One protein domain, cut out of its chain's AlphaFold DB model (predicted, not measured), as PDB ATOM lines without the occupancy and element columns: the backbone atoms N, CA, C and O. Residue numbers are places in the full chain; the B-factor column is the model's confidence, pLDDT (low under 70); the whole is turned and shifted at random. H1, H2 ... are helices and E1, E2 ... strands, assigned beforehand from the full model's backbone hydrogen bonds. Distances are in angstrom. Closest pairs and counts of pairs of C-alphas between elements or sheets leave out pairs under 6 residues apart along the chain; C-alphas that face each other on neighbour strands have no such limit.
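Overview. This is residues 351 to 485 of the 486 residues of the protein "DUF3823 domain-containing protein" of Bacteroides ovatus (UniProt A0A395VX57). The model is a twisted wall of five parallel strands, E1 to E5, side by side in chain order, with the short helices H3 and H4 and much of the winding stretch 412 to 427 set off to one side of it. H5 is near the E5 edge, H1 lies beside E1 at the other edge, and the longest helix, H2, is held far out beyond E1, where residues 373 to 380 and 382 to 394 stick out from the body. The printed part has 135 residues, with five named helices and five named strands in the order H1 E1 H2 H3 E2 E3 H4 E4 H5 E5. The class is mixed, helices and strands, with under half of the residues, 58, in named elements. The whole is compact, with a radius of gyration of the C-alphas of 15.8 A and spans of 43 by 33 by 23 A.

Along the chain. The sheet holds E1, residues 360 to 364, 13.6 A long; E2, 407 to 411, 13.4 A; E3, 428 to 432, 13.1 A; E4, 460 to 463, 9.9 A; and E5, 483 to 485, 6.5 A. The helices are H1, residues 351 to 355, 5.9 A; H2, 378 to 391, 20.1 A; H3, 399 to 403, 6.5 A; H4, 449 to 454, 10.3 A; and H5, 471 to 476, 8.6 A. C-alpha 351 is at (-2.539, -34.678, 51.843), C-alpha 378 at (-23.809, -26.677, 49.080) and C-alpha 485 at (5.025, -37.294, 29.163).

Arrangement. The edge strands are E1 and E5, and the strands' lines turn by 58 degrees from edge to edge. N 363 and O 409 are 2.8 A apart between E1 and E2, N 410 and O 430 2.8 A between E2 and E3, N 431 and O 462 2.8 A between E3 and E4, and N 463 and O 485 2.8 A between E4 and E5, each within hydrogen-bond range. Three strand-helix-strand units, parallel neighbour strands with helices between, have right-handed crossovers: E1, H2 H3, E2; E3, H4, E4; and E4, H5, E5. H1 is at the sheet's level, its height 0.4 A; the C-alphas of Ser 355 and Ala 361, its closest pair with E1, are 5.2 A apart. H5 only grazes the sheet; its closest C-alphas with E5 are those of Lys 471 and Ile 484, 6.0 A. H4 and H5 are close but not clearly touching, the C-alphas of Leu 449 and Phe 474 being 6.7 A apart, about perpendicular at 75 degrees. H2, H3 and H4 are not on the sheet, and H2 and H3 are apart. Each O i to N i+4 pair is within hydrogen-bond range in H1, H2, H3 and H5; H4 has 0 of 2, but 3 of 3 O i to N i+3 pairs.

Size, cuts and confidence. The C-alphas farthest apart, of Asp 376 and His 481, are 44.3 A apart. The printed part has no cut. The links E1 to H2, E2 to E3 and E3 to H4 are long. The mean pLDDT of the printed part is 77.1; residues 351 to 395 and 437 to 438 are under 70.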
ATOM      1  N   GLU A 351      -3.852 -34.275  52.350       57.00
ATOM      2  CA  GLU A 351      -2.539 -34.678  51.843       57.00
ATOM      3  C   GLU A 351      -1.733 -33.465  51.397       57.00
ATOM      4  O   GLU A 351      -0.537 -33.424  51.678       57.00
ATOM      5  N   PHE A 352      -2.370 -32.427  50.841       62.69
ATOM      6  CA  PHE A 352      -1.682 -31.158  50.603       62.69
ATOM      7  C   PHE A 352      -1.079 -30.621  51.906       62.69
ATOM      8  O   PHE A 352       0.117 -30.342  51.962       62.69
ATOM      9  N   LYS A 353      -1.860 -30.589  52.995       57.66
ATOM     10  CA  LYS A 353      -1.376 -30.173  54.325       57.66
ATOM     11  C   LYS A 353      -0.243 -31.062  54.858       57.66
ATOM     12  O   LYS A 353       0.672 -30.548  55.495       57.66
ATOM     13  N   LYS A 354      -0.275 -32.374  54.594       58.53
ATOM     14  CA  LYS A 354       0.816 -33.304  54.952       58.53
ATOM     15  C   LYS A 354       2.061 -33.115  54.079       58.53
ATOM     16  O   LYS A 354       3.164 -33.363  54.553       58.53
ATOM     17  N   SER A 355       1.894 -32.670  52.834       61.06
ATOM     18  CA  SER A 355       2.981 -32.484  51.865       61.06
ATOM     19  C   SER A 355       3.842 -31.240  52.121       61.06
ATOM     20  O   SER A 355       4.955 -31.148  51.611       61.06
ATOM     21  N   LEU A 356       3.392 -30.333  53.001       57.38
ATOM     22  CA  LEU A 356       4.074 -29.083  53.381       57.38
ATOM     23  C   LEU A 356       5.444 -29.264  54.068       57.38
ATOM     24  O   LEU A 356       6.095 -28.277  54.392       57.38
ATOM     25  N   SER A 357       5.897 -30.499  54.301       53.09
ATOM     26  CA  SER A 357       7.225 -30.804  54.847       53.09
ATOM     27  C   SER A 357       8.260 -31.240  53.797       53.09
ATOM     28  O   SER A 357       9.357 -31.644  54.183       53.09
ATOM     29  N   GLY A 358       7.925 -31.250  52.501       59.44
ATOM     30  CA  GLY A 358       8.779 -31.795  51.435       59.44
ATOM     31  C   GLY A 358       8.862 -30.922  50.178       59.44
ATOM     32  O   GLY A 358       8.175 -29.921  50.051       59.44
ATOM     33  N   GLU A 359       9.707 -31.324  49.221       61.00
ATOM     34  CA  GLU A 359       9.893 -30.626  47.929       61.00
ATOM     35  C   GLU A 359       8.769 -30.901  46.897       61.00
ATOM     36  O   GLU A 359       8.827 -30.423  45.757       61.00
ATOM     37  N   TRP A 360       7.746 -31.681  47.271       61.50
ATOM     38  CA  TRP A 360       6.649 -32.120  46.400       61.50
ATOM     39  C   TRP A 360       5.282 -31.964  47.076       61.50
ATOM     40  O   TRP A 360       5.141 -32.288  48.253       61.50
ATOM     41  N   ALA A 361       4.278 -31.517  46.315       67.25
ATOM     42  CA  ALA A 361       2.885 -31.419  46.756       67.25
ATOM     43  C   ALA A 361       1.979 -32.399  45.994       67.25
ATOM     44  O   ALA A 361       2.111 -32.572  44.779       67.25
ATOM     45  N   LEU A 362       1.016 -33.003  46.692       66.31
ATOM     46  CA  LEU A 362      -0.100 -33.734  46.083       66.31
ATOM     47  C   LEU A 362      -1.403 -33.039  46.456       66.31
ATOM     48  O   LEU A 362      -1.704 -32.856  47.632       66.31
ATOM     49  N   ILE A 363      -2.156 -32.655  45.433       62.78
ATOM     50  CA  ILE A 363      -3.433 -31.970  45.545       62.78
ATOM     51  C   ILE A 363      -4.517 -32.808  44.883       62.78
ATOM     52  O   ILE A 363      -4.416 -33.204  43.719       62.78
ATOM     53  N   TYR A 364      -5.600 -33.009  45.620       55.44
ATOM     54  CA  TYR A 364      -6.834 -33.561  45.097       55.44
ATOM     55  C   TYR A 364      -7.767 -32.399  44.753       55.44
ATOM     56  O   TYR A 364      -7.973 -31.480  45.542       55.44
ATOM     57  N   GLY A 365      -8.337 -32.445  43.559       47.56
ATOM     58  CA  GLY A 365      -9.533 -31.708  43.207       47.56
ATOM     59  C   GLY A 365     -10.697 -32.122  44.112       47.56
ATOM     60  O   GLY A 365     -10.625 -33.155  44.786       47.56
ATOM     61  N   PRO A 366     -11.773 -31.325  44.147       47.69
ATOM     62  CA  PRO A 366     -12.906 -31.523  45.043       47.69
ATOM     63  C   PRO A 366     -13.400 -32.983  45.079       47.69
ATOM     64  O   PRO A 366     -13.910 -33.517  44.094       47.69
ATOM     65  N   THR A 367     -13.283 -33.630  46.241       44.38
ATOM     66  CA  THR A 367     -13.913 -34.919  46.568       44.38
ATOM     67  C   THR A 367     -15.330 -34.656  47.061       44.38
ATOM     68  O   THR A 367     -15.612 -34.672  48.256       44.38
ATOM     69  N   ILE A 368     -16.237 -34.353  46.138       44.97
ATOM     70  CA  ILE A 368     -17.651 -34.156  46.466       44.97
ATOM     71  C   ILE A 368     -18.378 -35.463  46.137       44.97
ATOM     72  O   ILE A 368     -18.264 -35.963  45.020       44.97
ATOM     73  N   GLY A 369     -19.094 -36.039  47.109       46.88
ATOM     74  CA  GLY A 369     -20.001 -37.159  46.837       46.88
ATOM     75  C   GLY A 369     -21.039 -36.747  45.790       46.88
ATOM     76  O   GLY A 369     -21.435 -35.582  45.770       46.88
ATOM     77  N   GLU A 370     -21.463 -37.677  44.928       44.97
ATOM     78  CA  GLU A 370     -22.293 -37.403  43.735       44.97
ATOM     79  C   GLU A 370     -23.527 -36.508  43.990       44.97
ATOM     80  O   GLU A 370     -23.925 -35.775  43.090       44.97
ATOM     81  N   ASP A 371     -24.052 -36.464  45.221       48.62
ATOM     82  CA  ASP A 371     -25.260 -35.711  45.586       48.62
ATOM     83  C   ASP A 371     -25.038 -34.284  46.138       48.62
ATOM     84  O   ASP A 371     -25.982 -33.503  46.238       48.62
ATOM     85  N   TRP A 372     -23.826 -33.881  46.528       46.78
ATOM     86  CA  TRP A 372     -23.650 -32.636  47.310       46.78
ATOM     87  C   TRP A 372     -23.351 -31.396  46.461       46.78
ATOM     88  O   TRP A 372     -23.618 -30.271  46.873       46.78
ATOM     89  N   SER A 373     -22.821 -31.583  45.251       43.75
ATOM     90  CA  SER A 373     -22.522 -30.470  44.331       43.75
ATOM     91  C   SER A 373     -23.773 -29.874  43.668       43.75
ATOM     92  O   SER A 373     -23.708 -28.775  43.114       43.75
ATOM     93  N   THR A 374     -24.902 -30.584  43.744       46.44
ATOM     94  CA  THR A 374     -26.178 -30.271  43.083       46.44
ATOM     95  C   THR A 374     -27.330 -30.008  44.061       46.44
ATOM     96  O   THR A 374     -28.431 -29.699  43.611       46.44
ATOM     97  N   THR A 375     -27.103 -30.108  45.377       54.06
ATOM     98  CA  THR A 375     -28.127 -29.899  46.417       54.06
ATOM     99  C   THR A 375     -28.024 -28.527  47.083       54.06
ATOM    100  O   THR A 375     -26.961 -27.905  47.122       54.06
ATOM    101  N   ASP A 376     -29.134 -28.077  47.676       55.06
ATOM    102  CA  ASP A 376     -29.230 -26.822  48.441       55.06
ATOM    103  C   ASP A 376     -28.272 -26.768  49.656       55.06
ATOM    104  O   ASP A 376     -27.959 -25.690  50.158       55.06
ATOM    105  N   LEU A 377     -27.727 -27.917  50.085       50.81
ATOM    106  CA  LEU A 377     -26.752 -28.058  51.181       50.81
ATOM    107  C   LEU A 377     -25.337 -27.567  50.826       50.81
ATOM    108  O   LEU A 377     -24.464 -27.478  51.693       50.81
ATOM    109  N   ARG A 378     -25.089 -27.217  49.558       55.88
ATOM    110  CA  ARG A 378     -23.809 -26.677  49.080       55.88
ATOM    111  C   ARG A 378     -23.379 -25.420  49.848       55.88
ATOM    112  O   ARG A 378     -22.196 -25.260  50.140       55.88
ATOM    113  N   PHE A 379     -24.327 -24.554  50.205       56.19
ATOM    114  CA  PHE A 379     -24.051 -23.329  50.961       56.19
ATOM    115  C   PHE A 379     -23.622 -23.612  52.407       56.19
ATOM    116  O   PHE A 379     -22.700 -22.967  52.897       56.19
ATOM    117  N   GLU A 380     -24.220 -24.612  53.061       56.94
ATOM    118  CA  GLU A 380     -23.879 -24.995  54.441       56.94
ATOM    119  C   GLU A 380     -22.454 -25.561  54.548       56.94
ATOM    120  O   GLU A 380     -21.749 -25.307  55.524       56.94
ATOM    121  N   TYR A 381     -21.988 -26.282  53.522       56.91
ATOM    122  CA  TYR A 381     -20.606 -26.765  53.462       56.91
ATOM    123  C   TYR A 381     -19.592 -25.620  53.343       56.91
ATOM    124  O   TYR A 381     -18.557 -25.639  54.012       56.91
ATOM    125  N   PHE A 382     -19.878 -24.624  52.499       56.62
ATOM    126  CA  PHE A 382     -19.006 -23.460  52.356       56.62
ATOM    127  C   PHE A 382     -18.961 -22.627  53.633       56.62
ATOM    128  O   PHE A 382     -17.869 -22.280  54.070       56.62
ATOM    129  N   ASP A 383     -20.108 -22.403  54.273       59.00
ATOM    130  CA  ASP A 383     -20.192 -21.659  55.532       59.00
ATOM    131  C   ASP A 383     -19.438 -22.374  56.670       59.00
ATOM    132  O   ASP A 383     -18.648 -21.766  57.402       59.00
ATOM    133  N   TRP A 384     -19.573 -23.704  56.761       61.22
ATOM    134  CA  TRP A 384     -18.778 -24.520  57.683       61.22
ATOM    135  C   TRP A 384     -17.274 -24.430  57.391       61.22
ATOM    136  O   TRP A 384     -16.468 -24.318  58.319       61.22
ATOM    137  N   TRP A 385     -16.879 -24.454  56.116       57.47
ATOM    138  CA  TRP A 385     -15.479 -24.376  55.707       57.47
ATOM    139  C   TRP A 385     -14.862 -23.000  55.949       57.47
ATOM    140  O   TRP A 385     -13.742 -22.923  56.451       57.47
ATOM    141  N   ASP A 386     -15.575 -21.920  55.641       58.56
ATOM    142  CA  ASP A 386     -15.132 -20.557  55.940       58.56
ATOM    143  C   ASP A 386     -14.963 -20.375  57.450       58.56
ATOM    144  O   ASP A 386     -13.931 -19.880  57.909       58.56
ATOM    145  N   THR A 387     -15.909 -20.895  58.236       63.66
ATOM    146  CA  THR A 387     -15.812 -20.928  59.701       63.66
ATOM    147  C   THR A 387     -14.591 -21.730  60.172       63.66
ATOM    148  O   THR A 387     -13.872 -21.299  61.079       63.66
ATOM    149  N   TRP A 388     -14.302 -22.873  59.540       63.38
ATOM    150  CA  TRP A 388     -13.117 -23.684  59.834       63.38
ATOM    151  C   TRP A 388     -11.813 -22.959  59.463       63.38
ATOM    152  O   TRP A 388     -10.895 -22.900  60.281       63.38
ATOM    153  N   LEU A 389     -11.723 -22.363  58.270       60.94
ATOM    154  CA  LEU A 389     -10.555 -21.602  57.813       60.94
ATOM    155  C   LEU A 389     -10.261 -20.416  58.730       60.94
ATOM    156  O   LEU A 389      -9.103 -20.199  59.080       60.94
ATOM    157  N   ILE A 390     -11.292 -19.682  59.151       63.25
ATOM    158  CA  ILE A 390     -11.152 -18.574  60.103       63.25
ATOM    159  C   ILE A 390     -10.637 -19.094  61.453       63.25
ATOM    160  O   ILE A 390      -9.738 -18.491  62.040       63.25
ATOM    161  N   GLY A 391     -11.152 -20.232  61.930       63.78
ATOM    162  CA  GLY A 391     -10.759 -20.834  63.207       63.78
ATOM    163  C   GLY A 391      -9.371 -21.491  63.231       63.78
ATOM    164  O   GLY A 391      -8.838 -21.725  64.315       63.78
ATOM    165  N   PHE A 392      -8.783 -21.786  62.065       64.62
ATOM    166  CA  PHE A 392      -7.507 -22.505  61.932       64.62
ATOM    167  C   PHE A 392      -6.525 -21.848  60.947       64.62
ATOM    168  O   PHE A 392      -5.630 -22.512  60.414       64.62
ATOM    169  N   ALA A 393      -6.672 -20.546  60.692       65.75
ATOM    170  CA  ALA A 393      -5.833 -19.781  59.770       65.75
ATOM    171  C   ALA A 393      -4.330 -19.855  60.111       65.75
ATOM    172  O   ALA A 393      -3.476 -19.862  59.224       65.75
ATOM    173  N   ASP A 394      -4.003 -19.971  61.398       67.81
ATOM    174  CA  ASP A 394      -2.652 -20.152  61.936       67.81
ATOM    175  C   ASP A 394      -1.988 -21.469  61.489       67.81
ATOM    176  O   ASP A 394      -0.759 -21.546  61.389       67.81
ATOM    177  N   ARG A 395      -2.796 -22.484  61.164       69.25
ATOM    178  CA  ARG A 395      -2.348 -23.808  60.700       69.25
ATOM    179  C   ARG A 395      -2.133 -23.890  59.194       69.25
ATOM    180  O   ARG A 395      -1.675 -24.925  58.713       69.25
ATOM    181  N   MET A 396      -2.464 -22.839  58.445       71.94
ATOM    182  CA  MET A 396      -2.193 -22.796  57.009       71.94
ATOM    183  C   MET A 396      -0.675 -22.687  56.754       71.94
ATOM    184  O   MET A 396       0.065 -22.197  57.620       71.94
ATOM    185  N   PRO A 397      -0.178 -23.149  55.595       73.62
ATOM    186  CA  PRO A 397       1.209 -22.912  55.190       73.62
ATOM    187  C   PRO A 397       1.510 -21.419  55.090       73.62
ATOM    188  O   PRO A 397       0.612 -20.611  54.832       73.62
ATOM    189  N   ALA A 398       2.770 -21.041  55.278       81.19
ATOM    190  CA  ALA A 398       3.235 -19.729  54.853       81.19
ATOM    191  C   ALA A 398       3.287 -19.675  53.316       81.19
ATOM    192  O   ALA A 398       3.439 -20.702  52.654       81.19
ATOM    193  N   CYS A 399       3.189 -18.482  52.729       83.88
ATOM    194  CA  CYS A 399       3.321 -18.327  51.277       83.88
ATOM    195  C   CYS A 399       4.672 -18.860  50.768       83.88
ATOM    196  O   CYS A 399       4.733 -19.438  49.687       83.88
ATOM    197  N   GLN A 400       5.731 -18.750  51.578       85.75
ATOM    198  CA  GLN A 400       7.038 -19.333  51.276       85.75
ATOM    199  C   GLN A 400       6.994 -20.854  51.078       85.75
ATOM    200  O   GLN A 400       7.655 -21.365  50.178       85.75
ATOM    201  N   ASP A 401       6.210 -21.572  51.885       81.31
ATOM    202  CA  ASP A 401       6.100 -23.031  51.787       81.31
ATOM    203  C   ASP A 401       5.488 -23.436  50.437       81.31
ATOM    204  O   ASP A 401       5.919 -24.406  49.822       81.31
ATOM    205  N   ILE A 402       4.536 -22.639  49.937       82.31
ATOM    206  CA  ILE A 402       3.905 -22.835  48.626       82.31
ATOM    207  C   ILE A 402       4.901 -22.600  47.487       82.31
ATOM    208  O   ILE A 402       4.981 -23.391  46.548       82.31
ATOM    209  N   GLU A 403       5.686 -21.526  47.568       86.25
ATOM    210  CA  GLU A 403       6.661 -21.208  46.523       86.25
ATOM    211  C   GLU A 403       7.800 -22.228  46.450       86.25
ATOM    212  O   GLU A 403       8.414 -22.356  45.397       86.25
ATOM    213  N   ASN A 404       8.100 -22.959  47.524       85.88
ATOM    214  CA  ASN A 404       9.224 -23.899  47.564       85.88
ATOM    215  C   ASN A 404       8.990 -25.202  46.781       85.88
ATOM    216  O   ASN A 404       9.952 -25.925  46.507       85.88
ATOM    217  N   PHE A 405       7.751 -25.519  46.404       85.88
ATOM    218  CA  PHE A 405       7.464 -26.738  45.655       85.88
ATOM    219  C   PHE A 405       8.017 -26.673  44.230       85.88
ATOM    220  O   PHE A 405       7.714 -25.765  43.456       85.88
ATOM    221  N   LYS A 406       8.773 -27.711  43.866       90.81
ATOM    222  CA  LYS A 406       9.268 -27.925  42.497       90.81
ATOM    223  C   LYS A 406       8.412 -28.899  41.707       90.81
ATOM    224  O   LYS A 406       8.474 -28.926  40.481       90.81
ATOM    225  N   SER A 407       7.603 -29.697  42.396       89.06
ATOM    226  CA  SER A 407       6.683 -30.631  41.763       89.06
ATOM    227  C   SER A 407       5.311 -30.591  42.421       89.06
ATOM    228  O   SER A 407       5.192 -30.462  43.643       89.06
ATOM    229  N   LEU A 408       4.278 -30.701  41.593       87.06
ATOM    230  CA  LEU A 408       2.885 -30.686  42.009       87.06
ATOM    231  C   LEU A 408       2.134 -31.766  41.246       87.06
ATOM    232  O   LEU A 408       2.205 -31.824  40.023       87.06
ATOM    233  N   THR A 409       1.385 -32.599  41.959       85.88
ATOM    234  CA  THR A 409       0.418 -33.513  41.348       85.88
ATOM    235  C   THR A 409      -0.990 -33.019  41.630       85.88
ATOM    236  O   THR A 409      -1.332 -32.813  42.788       85.88
ATOM    237  N   ILE A 410      -1.800 -32.852  40.588       82.00
ATOM    238  CA  ILE A 410      -3.219 -32.507  40.670       82.00
ATOM    239  C   ILE A 410      -4.061 -33.706  40.224       82.00
ATOM    240  O   ILE A 410      -3.725 -34.397  39.257       82.00
ATOM    241  N   GLN A 411      -5.148 -33.974  40.941       78.62
ATOM    242  CA  GLN A 411      -5.913 -35.206  40.775       78.62
ATOM    243  C   GLN A 411      -7.430 -34.996  40.874       78.62
ATOM    244  O   GLN A 411      -7.885 -34.458  41.865       78.62
ATOM    245  N   GLY A 412      -8.247 -35.525  39.957       75.00
ATOM    246  CA  GLY A 412      -9.721 -35.507  40.085       75.00
ATOM    247  C   GLY A 412     -10.414 -34.421  39.254       75.00
ATOM    248  O   GLY A 412      -9.950 -34.109  38.162       75.00
ATOM    249  N   GLU A 413     -11.555 -33.895  39.723       73.38
ATOM    250  CA  GLU A 413     -12.350 -32.915  38.961       73.38
ATOM    251  C   GLU A 413     -11.719 -31.519  39.024       73.38
ATOM    252  O   GLU A 413     -11.783 -30.853  40.052       73.38
ATOM    253  N   ILE A 414     -11.110 -31.066  37.928       75.12
ATOM    254  CA  ILE A 414     -10.402 -29.780  37.878       75.12
ATOM    255  C   ILE A 414     -11.044 -28.901  36.812       75.12
ATOM    256  O   ILE A 414     -10.994 -29.227  35.627       75.12
ATOM    257  N   GLN A 415     -11.644 -27.788  37.233       74.94
ATOM    258  CA  GLN A 415     -12.345 -26.860  36.336       74.94
ATOM    259  C   GLN A 415     -11.446 -25.719  35.843       74.94
ATOM    260  O   GLN A 415     -11.598 -25.247  34.720       74.94
ATOM    261  N   THR A 416     -10.470 -25.316  36.656       78.25
ATOM    262  CA  THR A 416      -9.534 -24.226  36.368       78.25
ATOM    263  C   THR A 416      -8.148 -24.552  36.912       78.25
ATOM    264  O   THR A 416      -8.011 -25.336  37.847       78.25
ATOM    265  N   LEU A 417      -7.117 -23.946  36.323       83.62
ATOM    266  CA  LEU A 417      -5.730 -24.062  36.770       83.62
ATOM    267  C   LEU A 417      -5.231 -22.823  37.516       83.62
ATOM    268  O   LEU A 417      -4.104 -22.831  37.981       83.62
ATOM    269  N   VAL A 418      -6.033 -21.768  37.679       81.31
ATOM    270  CA  VAL A 418      -5.595 -20.482  38.271       81.31
ATOM    271  C   VAL A 418      -4.988 -20.631  39.677       81.31
ATOM    272  O   VAL A 418      -4.128 -19.853  40.082       81.31
ATOM    273  N   ASP A 419      -5.362 -21.670  40.419       76.38
ATOM    274  CA  ASP A 419      -4.842 -21.920  41.766       76.38
ATOM    275  C   ASP A 419      -3.396 -22.393  41.826       76.38
ATOM    276  O   ASP A 419      -2.818 -22.397  42.914       76.38
ATOM    277  N   ILE A 420      -2.795 -22.748  40.692       83.12
ATOM    278  CA  ILE A 420      -1.381 -23.122  40.641       83.12
ATOM    279  C   ILE A 420      -0.455 -21.902  40.530       83.12
ATOM    280  O   ILE A 420       0.757 -22.038  40.667       83.12
ATOM    281  N   LEU A 421      -0.997 -20.707  40.270       86.81
ATOM    282  CA  LEU A 421      -0.206 -19.484  40.092       86.81
ATOM    283  C   LEU A 421       0.745 -19.150  41.261       86.81
ATOM    284  O   LEU A 421       1.801 -18.586  40.986       86.81
ATOM    285  N   PRO A 422       0.441 -19.481  42.536       84.88
ATOM    286  CA  PRO A 422       1.378 -19.289  43.644       84.88
ATOM    287  C   PRO A 422       2.634 -20.180  43.592       84.88
ATOM    288  O   PRO A 422       3.625 -19.862  44.241       84.88
ATOM    289  N   PHE A 423       2.631 -21.288  42.842       86.81
ATOM    290  CA  PHE A 423       3.758 -22.228  42.766       86.81
ATOM    291  C   PHE A 423       4.826 -21.747  41.770       86.81
ATOM    292  O   PHE A 423       5.149 -22.411  40.787       86.81
ATOM    293  N   VAL A 424       5.387 -20.563  42.002       88.44
ATOM    294  CA  VAL A 424       6.289 -19.886  41.049       88.44
ATOM    295  C   VAL A 424       7.590 -20.641  40.752       88.44
ATOM    296  O   VAL A 424       8.235 -20.362  39.740       88.44
ATOM    297  N   ASN A 425       7.989 -21.586  41.613       90.25
ATOM    298  CA  ASN A 425       9.156 -22.442  41.386       90.25
ATOM    299  C   ASN A 425       8.811 -23.843  40.868       90.25
ATOM    300  O   ASN A 425       9.688 -24.705  40.845       90.25
ATOM    301  N   LEU A 426       7.568 -24.070  40.437       92.38
ATOM    302  CA  LEU A 426       7.144 -25.354  39.904       92.38
ATOM    303  C   LEU A 426       7.920 -25.694  38.629       92.38
ATOM    304  O   LEU A 426       7.891 -24.940  37.662       92.38
ATOM    305  N   GLU A 427       8.577 -26.847  38.619       95.44
ATOM    306  CA  GLU A 427       9.326 -27.386  37.481       95.44
ATOM    307  C   GLU A 427       8.544 -28.515  36.790       95.44
ATOM    308  O   GLU A 427       8.589 -28.644  35.565       95.44
ATOM    309  N   THR A 428       7.793 -29.307  37.569       95.19
ATOM    310  CA  THR A 428       7.017 -30.463  37.093       95.19
ATOM    311  C   THR A 428       5.564 -30.423  37.571       95.19
ATOM    312  O   THR A 428       5.309 -30.349  38.772       95.19
ATOM    313  N   LEU A 429       4.609 -30.552  36.648       94.56
ATOM    314  CA  LEU A 429       3.180 -30.693  36.950       94.56
ATOM    315  C   LEU A 429       2.670 -32.070  36.512       94.56
ATOM    316  O   LEU A 429       2.709 -32.395  35.333       94.56
ATOM    317  N   SER A 430       2.125 -32.854  37.430       92.81
ATOM    318  CA  SER A 430       1.463 -34.122  37.118       92.81
ATOM    319  C   SER A 430      -0.050 -33.955  37.193       92.81
ATOM    320  O   SER A 430      -0.559 -33.464  38.193       92.81
ATOM    321  N   ILE A 431      -0.782 -34.386  36.173       91.00
ATOM    322  CA  ILE A 431      -2.249 -34.351  36.121       91.00
ATOM    323  C   ILE A 431      -2.729 -35.789  36.013       91.00
ATOM    324  O   ILE A 431      -2.384 -36.466  35.049       91.00
ATOM    325  N   ILE A 432      -3.503 -36.277  36.979       88.50
ATOM    326  CA  ILE A 432      -3.941 -37.681  37.019       88.50
ATOM    327  C   ILE A 432      -5.448 -37.811  37.284       88.50
ATOM    328  O   ILE A 432      -6.068 -36.936  37.892       88.50
ATOM    329  N   LYS A 433      -6.050 -38.931  36.858       85.19
ATOM    330  CA  LYS A 433      -7.448 -39.269  37.184       85.19
ATOM    331  C   LYS A 433      -7.646 -39.357  38.701       85.19
ATOM    332  O   LYS A 433      -6.737 -39.780  39.425       85.19
ATOM    333  N   GLY A 434      -8.829 -38.983  39.188       77.19
ATOM    334  CA  GLY A 434      -9.207 -39.115  40.596       77.19
ATOM    335  C   GLY A 434      -9.080 -40.545  41.147       77.19
ATOM    336  O   GLY A 434      -9.002 -41.522  40.405       77.19
ATOM    337  N   LYS A 435      -9.015 -40.673  42.475       72.19
ATOM    338  CA  LYS A 435      -8.942 -41.948  43.216       72.19
ATOM    339  C   LYS A 435      -9.948 -41.913  44.366       72.19
ATOM    340  O   LYS A 435     -10.375 -40.845  44.796       72.19
ATOM    341  N   GLY A 436     -10.316 -43.083  44.889       71.25
ATOM    342  CA  GLY A 436     -11.302 -43.183  45.967       71.25
ATOM    343  C   GLY A 436     -12.658 -42.631  45.521       71.25
ATOM    344  O   GLY A 436     -13.196 -43.076  44.512       71.25
ATOM    345  N   PHE A 437     -13.180 -41.634  46.236       52.44
ATOM    346  CA  PHE A 437     -14.480 -41.012  45.951       52.44
ATOM    347  C   PHE A 437     -14.529 -40.183  44.653       52.44
ATOM    348  O   PHE A 437     -15.611 -39.784  44.240       52.44
ATOM    349  N   SER A 438     -13.391 -39.930  43.995       64.50
ATOM    350  CA  SER A 438     -13.318 -39.196  42.720       64.50
ATOM    351  C   SER A 438     -12.864 -40.066  41.544       64.50
ATOM    352  O   SER A 438     -12.422 -39.533  40.530       64.50
ATOM    353  N   VAL A 439     -12.954 -41.399  41.656       70.75
ATOM    354  CA  VAL A 439     -12.370 -42.358  40.695       70.75
ATOM    355  C   VAL A 439     -12.765 -42.131  39.232       70.75
ATOM    356  O   VAL A 439     -11.970 -42.445  38.353       70.75
ATOM    357  N   ASP A 440     -13.930 -41.542  38.957       72.44
ATOM    358  CA  ASP A 440     -14.408 -41.251  37.596       72.44
ATOM    359  C   ASP A 440     -14.287 -39.785  37.176       72.44
ATOM    360  O   ASP A 440     -14.713 -39.396  36.091       72.44
ATOM    361  N   LYS A 441     -13.654 -38.963  38.010       77.75
ATOM    362  CA  LYS A 441     -13.457 -37.541  37.755       77.75
ATOM    363  C   LYS A 441     -12.073 -37.261  37.179       77.75
ATOM    364  O   LYS A 441     -11.075 -37.881  37.555       77.75
ATOM    365  N   THR A 442     -12.024 -36.290  36.278       78.50
ATOM    366  CA  THR A 442     -10.805 -35.844  35.602       78.50
ATOM    367  C   THR A 442     -10.876 -34.345  35.318       78.50
ATOM    368  O   THR A 442     -11.919 -33.713  35.511       78.50
ATOM    369  N   ILE A 443      -9.760 -33.771  34.874       84.31
ATOM    370  CA  ILE A 443      -9.674 -32.368  34.470       84.31
ATOM    371  C   ILE A 443     -10.638 -32.068  33.319       84.31
ATOM    372  O   ILE A 443     -10.831 -32.884  32.413       84.31
ATOM    373  N   ASN A 444     -11.236 -30.879  33.341       83.56
ATOM    374  CA  ASN A 444     -12.086 -30.403  32.264       83.56
ATOM    375  C   ASN A 444     -11.277 -30.375  30.949       83.56
ATOM    376  O   ASN A 444     -10.248 -29.701  30.883       83.56
ATOM    377  N   PRO A 445     -11.723 -31.055  29.877       86.19
ATOM    378  CA  PRO A 445     -10.995 -31.082  28.604       86.19
ATOM    379  C   PRO A 445     -10.892 -29.706  27.924       86.19
ATOM    380  O   PRO A 445     -10.120 -29.543  26.982       86.19
ATOM    381  N   LYS A 446     -11.680 -28.720  28.375       87.81
ATOM    382  CA  LYS A 446     -11.659 -27.323  27.915       87.81
ATOM    383  C   LYS A 446     -11.013 -26.370  28.925       87.81
ATOM    384  O   LYS A 446     -11.226 -25.165  28.824       87.81
ATOM    385  N   VAL A 447     -10.281 -26.892  29.910       87.50
ATOM    386  CA  VAL A 447      -9.565 -26.067  30.889       87.50
ATOM    387  C   VAL A 447      -8.626 -25.085  30.182       87.50
ATOM    388  O   VAL A 447      -7.982 -25.429  29.187       87.50
ATOM    389  N   ASP A 448      -8.531 -23.862  30.698       88.25
ATOM    390  CA  ASP A 448      -7.589 -22.878  30.176       88.25
ATOM    391  C   ASP A 448      -6.152 -23.246  30.575       88.25
ATOM    392  O   ASP A 448      -5.716 -23.055  31.711       88.25
ATOM    393  N   LEU A 449      -5.404 -23.786  29.613       92.94
ATOM    394  CA  LEU A 449      -3.994 -24.127  29.787       92.94
ATOM    395  C   LEU A 449      -3.080 -22.896  29.713       92.94
ATOM    396  O   LEU A 449      -1.932 -22.978  30.145       92.94
ATOM    397  N   THR A 450      -3.545 -21.749  29.207       91.19
ATOM    398  CA  THR A 450      -2.695 -20.555  29.054       91.19
ATOM    399  C   THR A 450      -2.228 -19.987  30.394       91.19
ATOM    400  O   THR A 450      -1.163 -19.368  30.447       91.19
ATOM    401  N   VAL A 451      -2.933 -20.302  31.487       89.25
ATOM    402  CA  VAL A 451      -2.516 -20.066  32.880       89.25
ATOM    403  C   VAL A 451      -1.083 -20.548  33.134       89.25
ATOM    404  O   VAL A 451      -0.301 -19.857  33.789       89.25
ATOM    405  N   LEU A 452      -0.694 -21.698  32.569       93.25
ATOM    406  CA  LEU A 452       0.622 -22.308  32.787       93.25
ATOM    407  C   LEU A 452       1.779 -21.454  32.259       93.25
ATOM    408  O   LEU A 452       2.894 -21.584  32.753       93.25
ATOM    409  N   LYS A 453       1.529 -20.522  31.326       91.56
ATOM    410  CA  LYS A 453       2.554 -19.582  30.833       91.56
ATOM    411  C   LYS A 453       3.123 -18.700  31.939       91.56
ATOM    412  O   LYS A 453       4.218 -18.170  31.792       91.56
ATOM    413  N   LYS A 454       2.374 -18.513  33.029       90.31
ATOM    414  CA  LYS A 454       2.811 -17.712  34.176       90.31
ATOM    415  C   LYS A 454       3.818 -18.448  35.060       90.31
ATOM    416  O   LYS A 454       4.502 -17.810  35.854       90.31
ATOM    417  N   LEU A 455       3.940 -19.767  34.919       92.25
ATOM    418  CA  LEU A 455       4.894 -20.582  35.664       92.25
ATOM    419  C   LEU A 455       6.208 -20.709  34.889       92.25
ATOM    420  O   LEU A 455       6.467 -21.714  34.237       92.25
ATOM    421  N   LYS A 456       7.063 -19.686  34.972       91.50
ATOM    422  CA  LYS A 456       8.285 -19.578  34.150       91.50
ATOM    423  C   LYS A 456       9.296 -20.721  34.321       91.50
ATOM    424  O   LYS A 456      10.136 -20.919  33.448       91.50
ATOM    425  N   LYS A 457       9.257 -21.446  35.444       93.69
ATOM    426  CA  LYS A 457      10.144 -22.596  35.701       93.69
ATOM    427  C   LYS A 457       9.552 -23.935  35.261       93.69
ATOM    428  O   LYS A 457      10.288 -24.925  35.215       93.69
ATOM    429  N   LEU A 458       8.262 -23.965  34.914       96.62
ATOM    430  CA  LEU A 458       7.577 -25.184  34.513       96.62
ATOM    431  C   LEU A 458       8.166 -25.658  33.190       96.62
ATOM    432  O   LEU A 458       8.181 -24.933  32.201       96.62
ATOM    433  N   ASN A 459       8.661 -26.887  33.183       96.94
ATOM    434  CA  ASN A 459       9.311 -27.473  32.016       96.94
ATOM    435  C   ASN A 459       8.749 -28.849  31.663       96.94
ATOM    436  O   ASN A 459       8.860 -29.265  30.512       96.94
ATOM    437  N   THR A 460       8.118 -29.535  32.618       97.56
ATOM    438  CA  THR A 460       7.608 -30.893  32.430       97.56
ATOM    439  C   THR A 460       6.153 -30.988  32.870       97.56
ATOM    440  O   THR A 460       5.796 -30.536  33.960       97.56
ATOM    441  N   VAL A 461       5.314 -31.614  32.042       97.12
ATOM    442  CA  VAL A 461       3.948 -32.002  32.410       97.12
ATOM    443  C   VAL A 461       3.767 -33.499  32.205       97.12
ATOM    444  O   VAL A 461       3.981 -34.019  31.110       97.12
ATOM    445  N   ILE A 462       3.346 -34.181  33.265       96.56
ATOM    446  CA  ILE A 462       3.055 -35.610  33.273       96.56
ATOM    447  C   ILE A 462       1.539 -35.791  33.208       96.56
ATOM    448  O   ILE A 462       0.818 -35.349  34.099       96.56
ATOM    449  N   ILE A 463       1.046 -36.436  32.157       95.19
ATOM    450  CA  ILE A 463      -0.371 -36.720  31.945       95.19
ATOM    451  C   ILE A 463      -0.612 -38.180  32.314       95.19
ATOM    452  O   ILE A 463      -0.126 -39.081  31.648       95.19
ATOM    453  N   GLY A 464      -1.352 -38.419  33.389       91.69
ATOM    454  CA  GLY A 464      -1.719 -39.763  33.808       91.69
ATOM    455  C   GLY A 464      -2.718 -40.437  32.862       91.69
ATOM    456  O   GLY A 464      -3.345 -39.780  32.025       91.69
ATOM    457  N   PRO A 465      -2.934 -41.752  33.033       89.88
ATOM    458  CA  PRO A 465      -3.916 -42.491  32.248       89.88
ATOM    459  C   PRO A 465      -5.321 -41.892  32.403       89.88
ATOM    460  O   PRO A 465      -5.683 -41.390  33.470       89.88
ATOM    461  N   ASP A 466      -6.105 -41.960  31.323       88.62
ATOM    462  CA  ASP A 466      -7.498 -41.492  31.229       88.62
ATOM    463  C   ASP A 466      -7.714 -39.978  31.441       88.62
ATOM    464  O   ASP A 466      -8.848 -39.510  31.586       88.62
ATOM    465  N   VAL A 467      -6.644 -39.179  31.431       91.75
ATOM    466  CA  VAL A 467      -6.737 -37.716  31.428       91.75
ATOM    467  C   VAL A 467      -7.001 -37.228  29.997       91.75
ATOM    468  O   VAL A 467      -6.232 -37.553  29.093       91.75
ATOM    469  N   PRO A 468      -8.062 -36.433  29.747       92.94
ATOM    470  CA  PRO A 468      -8.477 -36.036  28.401       92.94
ATOM    471  C   PRO A 468      -7.667 -34.840  27.871       92.94
ATOM    472  O   PRO A 468      -8.223 -33.910  27.290       92.94
ATOM    473  N   LEU A 469      -6.352 -34.853  28.087       94.44
ATOM    474  CA  LEU A 469      -5.409 -33.859  27.588       94.44
ATOM    475  C   LEU A 469      -4.309 -34.558  26.798       94.44
ATOM    476  O   LEU A 469      -3.899 -35.675  27.093       94.44
ATOM    477  N   THR A 470      -3.815 -33.878  25.777       94.44
ATOM    478  CA  THR A 470      -2.767 -34.367  24.886       94.44
ATOM    479  C   THR A 470      -1.725 -33.281  24.695       94.44
ATOM    480  O   THR A 470      -2.018 -32.102  24.886       94.44
ATOM    481  N   LYS A 471      -0.530 -33.647  24.217       94.75
ATOM    482  CA  LYS A 471       0.501 -32.671  23.833       94.75
ATOM    483  C   LYS A 471      -0.043 -31.562  22.921       94.75
ATOM    484  O   LYS A 471       0.279 -30.397  23.127       94.75
ATOM    485  N   LYS A 472      -0.936 -31.906  21.987       95.00
ATOM    486  CA  LYS A 472      -1.568 -30.933  21.090       95.00
ATOM    487  C   LYS A 472      -2.305 -29.830  21.858       95.00
ATOM    488  O   LYS A 472      -2.222 -28.677  21.464       95.00
ATOM    489  N   ASN A 473      -2.986 -30.156  22.961       96.00
ATOM    490  CA  ASN A 473      -3.690 -29.155  23.766       96.00
ATOM    491  C   ASN A 473      -2.721 -28.110  24.350       96.00
ATOM    492  O   ASN A 473      -3.034 -26.923  24.346       96.00
ATOM    493  N   PHE A 474      -1.538 -28.535  24.806       96.06
ATOM    494  CA  PHE A 474      -0.497 -27.637  25.322       96.06
ATOM    495  C   PHE A 474       0.153 -26.819  24.201       96.06
ATOM    496  O   PHE A 474       0.338 -25.610  24.351       96.06
ATOM    497  N   ASP A 475       0.446 -27.448  23.061       95.00
ATOM    498  CA  ASP A 475       0.999 -26.764  21.888       95.00
ATOM    499  C   ASP A 475       0.033 -25.685  21.362       95.00
ATOM    500  O   ASP A 475       0.450 -24.549  21.136       95.00
ATOM    501  N   ASP A 476      -1.264 -26.000  21.254       95.38
ATOM    502  CA  ASP A 476      -2.322 -25.058  20.852       95.38
ATOM    503  C   ASP A 476      -2.454 -23.889  21.844       95.38
ATOM    504  O   ASP A 476      -2.753 -22.761  21.452       95.38
ATOM    505  N   ALA A 477      -2.185 -24.134  23.131       93.88
ATOM    506  CA  ALA A 477      -2.125 -23.094  24.152       93.88
ATOM    507  C   ALA A 477      -0.828 -22.265  24.094       93.88
ATOM    508  O   ALA A 477      -0.708 -21.279  24.820       93.88
ATOM    509  N   GLY A 478       0.140 -22.608  23.238       94.44
ATOM    510  CA  GLY A 478       1.431 -21.926  23.102       94.44
ATOM    511  C   GLY A 478       2.483 -22.362  24.129       94.44
ATOM    512  O   GLY A 478       3.378 -21.583  24.453       94.44
ATOM    513  N   LEU A 479       2.373 -23.577  24.667       95.75
ATOM    514  CA  LEU A 479       3.284 -24.157  25.660       95.75
ATOM    515  C   LEU A 479       4.250 -25.177  25.034       95.75
ATOM    516  O   LEU A 479       4.592 -26.187  25.641       95.75
ATOM    517  N   THR A 480       4.725 -24.905  23.818       94.50
ATOM    518  CA  THR A 480       5.560 -25.832  23.028       94.50
ATOM    519  C   THR A 480       6.933 -26.124  23.643       94.50
ATOM    520  O   THR A 480       7.640 -27.017  23.182       94.50
ATOM    521  N   HIS A 481       7.338 -25.349  24.651       94.19
ATOM    522  CA  HIS A 481       8.570 -25.557  25.412       94.19
ATOM    523  C   HIS A 481       8.438 -26.675  26.458       94.19
ATOM    524  O   HIS A 481       9.456 -27.154  26.954       94.19
ATOM    525  N   LEU A 482       7.212 -27.089  26.800       96.44
ATOM    526  CA  LEU A 482       6.974 -28.114  27.808       96.44
ATOM    527  C   LEU A 482       7.268 -29.512  27.261       96.44
ATOM    528  O   LEU A 482       6.822 -29.910  26.181       96.44
ATOM    529  N   THR A 483       7.975 -30.299  28.064       97.12
ATOM    530  CA  THR A 483       8.109 -31.738  27.866       97.12
ATOM    531  C   THR A 483       6.848 -32.414  28.391       97.12
ATOM    532  O   THR A 483       6.599 -32.419  29.594       97.12
ATOM    533  N   ILE A 484       6.042 -32.972  27.485       96.44
ATOM    534  CA  ILE A 484       4.812 -33.691  27.831       96.44
ATOM    535  C   ILE A 484       5.094 -35.195  27.840       96.44
ATOM    536  O   ILE A 484       5.481 -35.754  26.809       96.44
ATOM    537  N   THR A 485       4.892 -35.839  28.985       93.50
ATOM    538  CA  THR A 485       5.025 -37.294  29.163       93.50
ATOM    539  C   THR A 485       3.674 -37.903  29.516       93.50
ATOM    540  O   THR A 485       2.961 -37.323  30.330       93.50
TER     541      THR A 485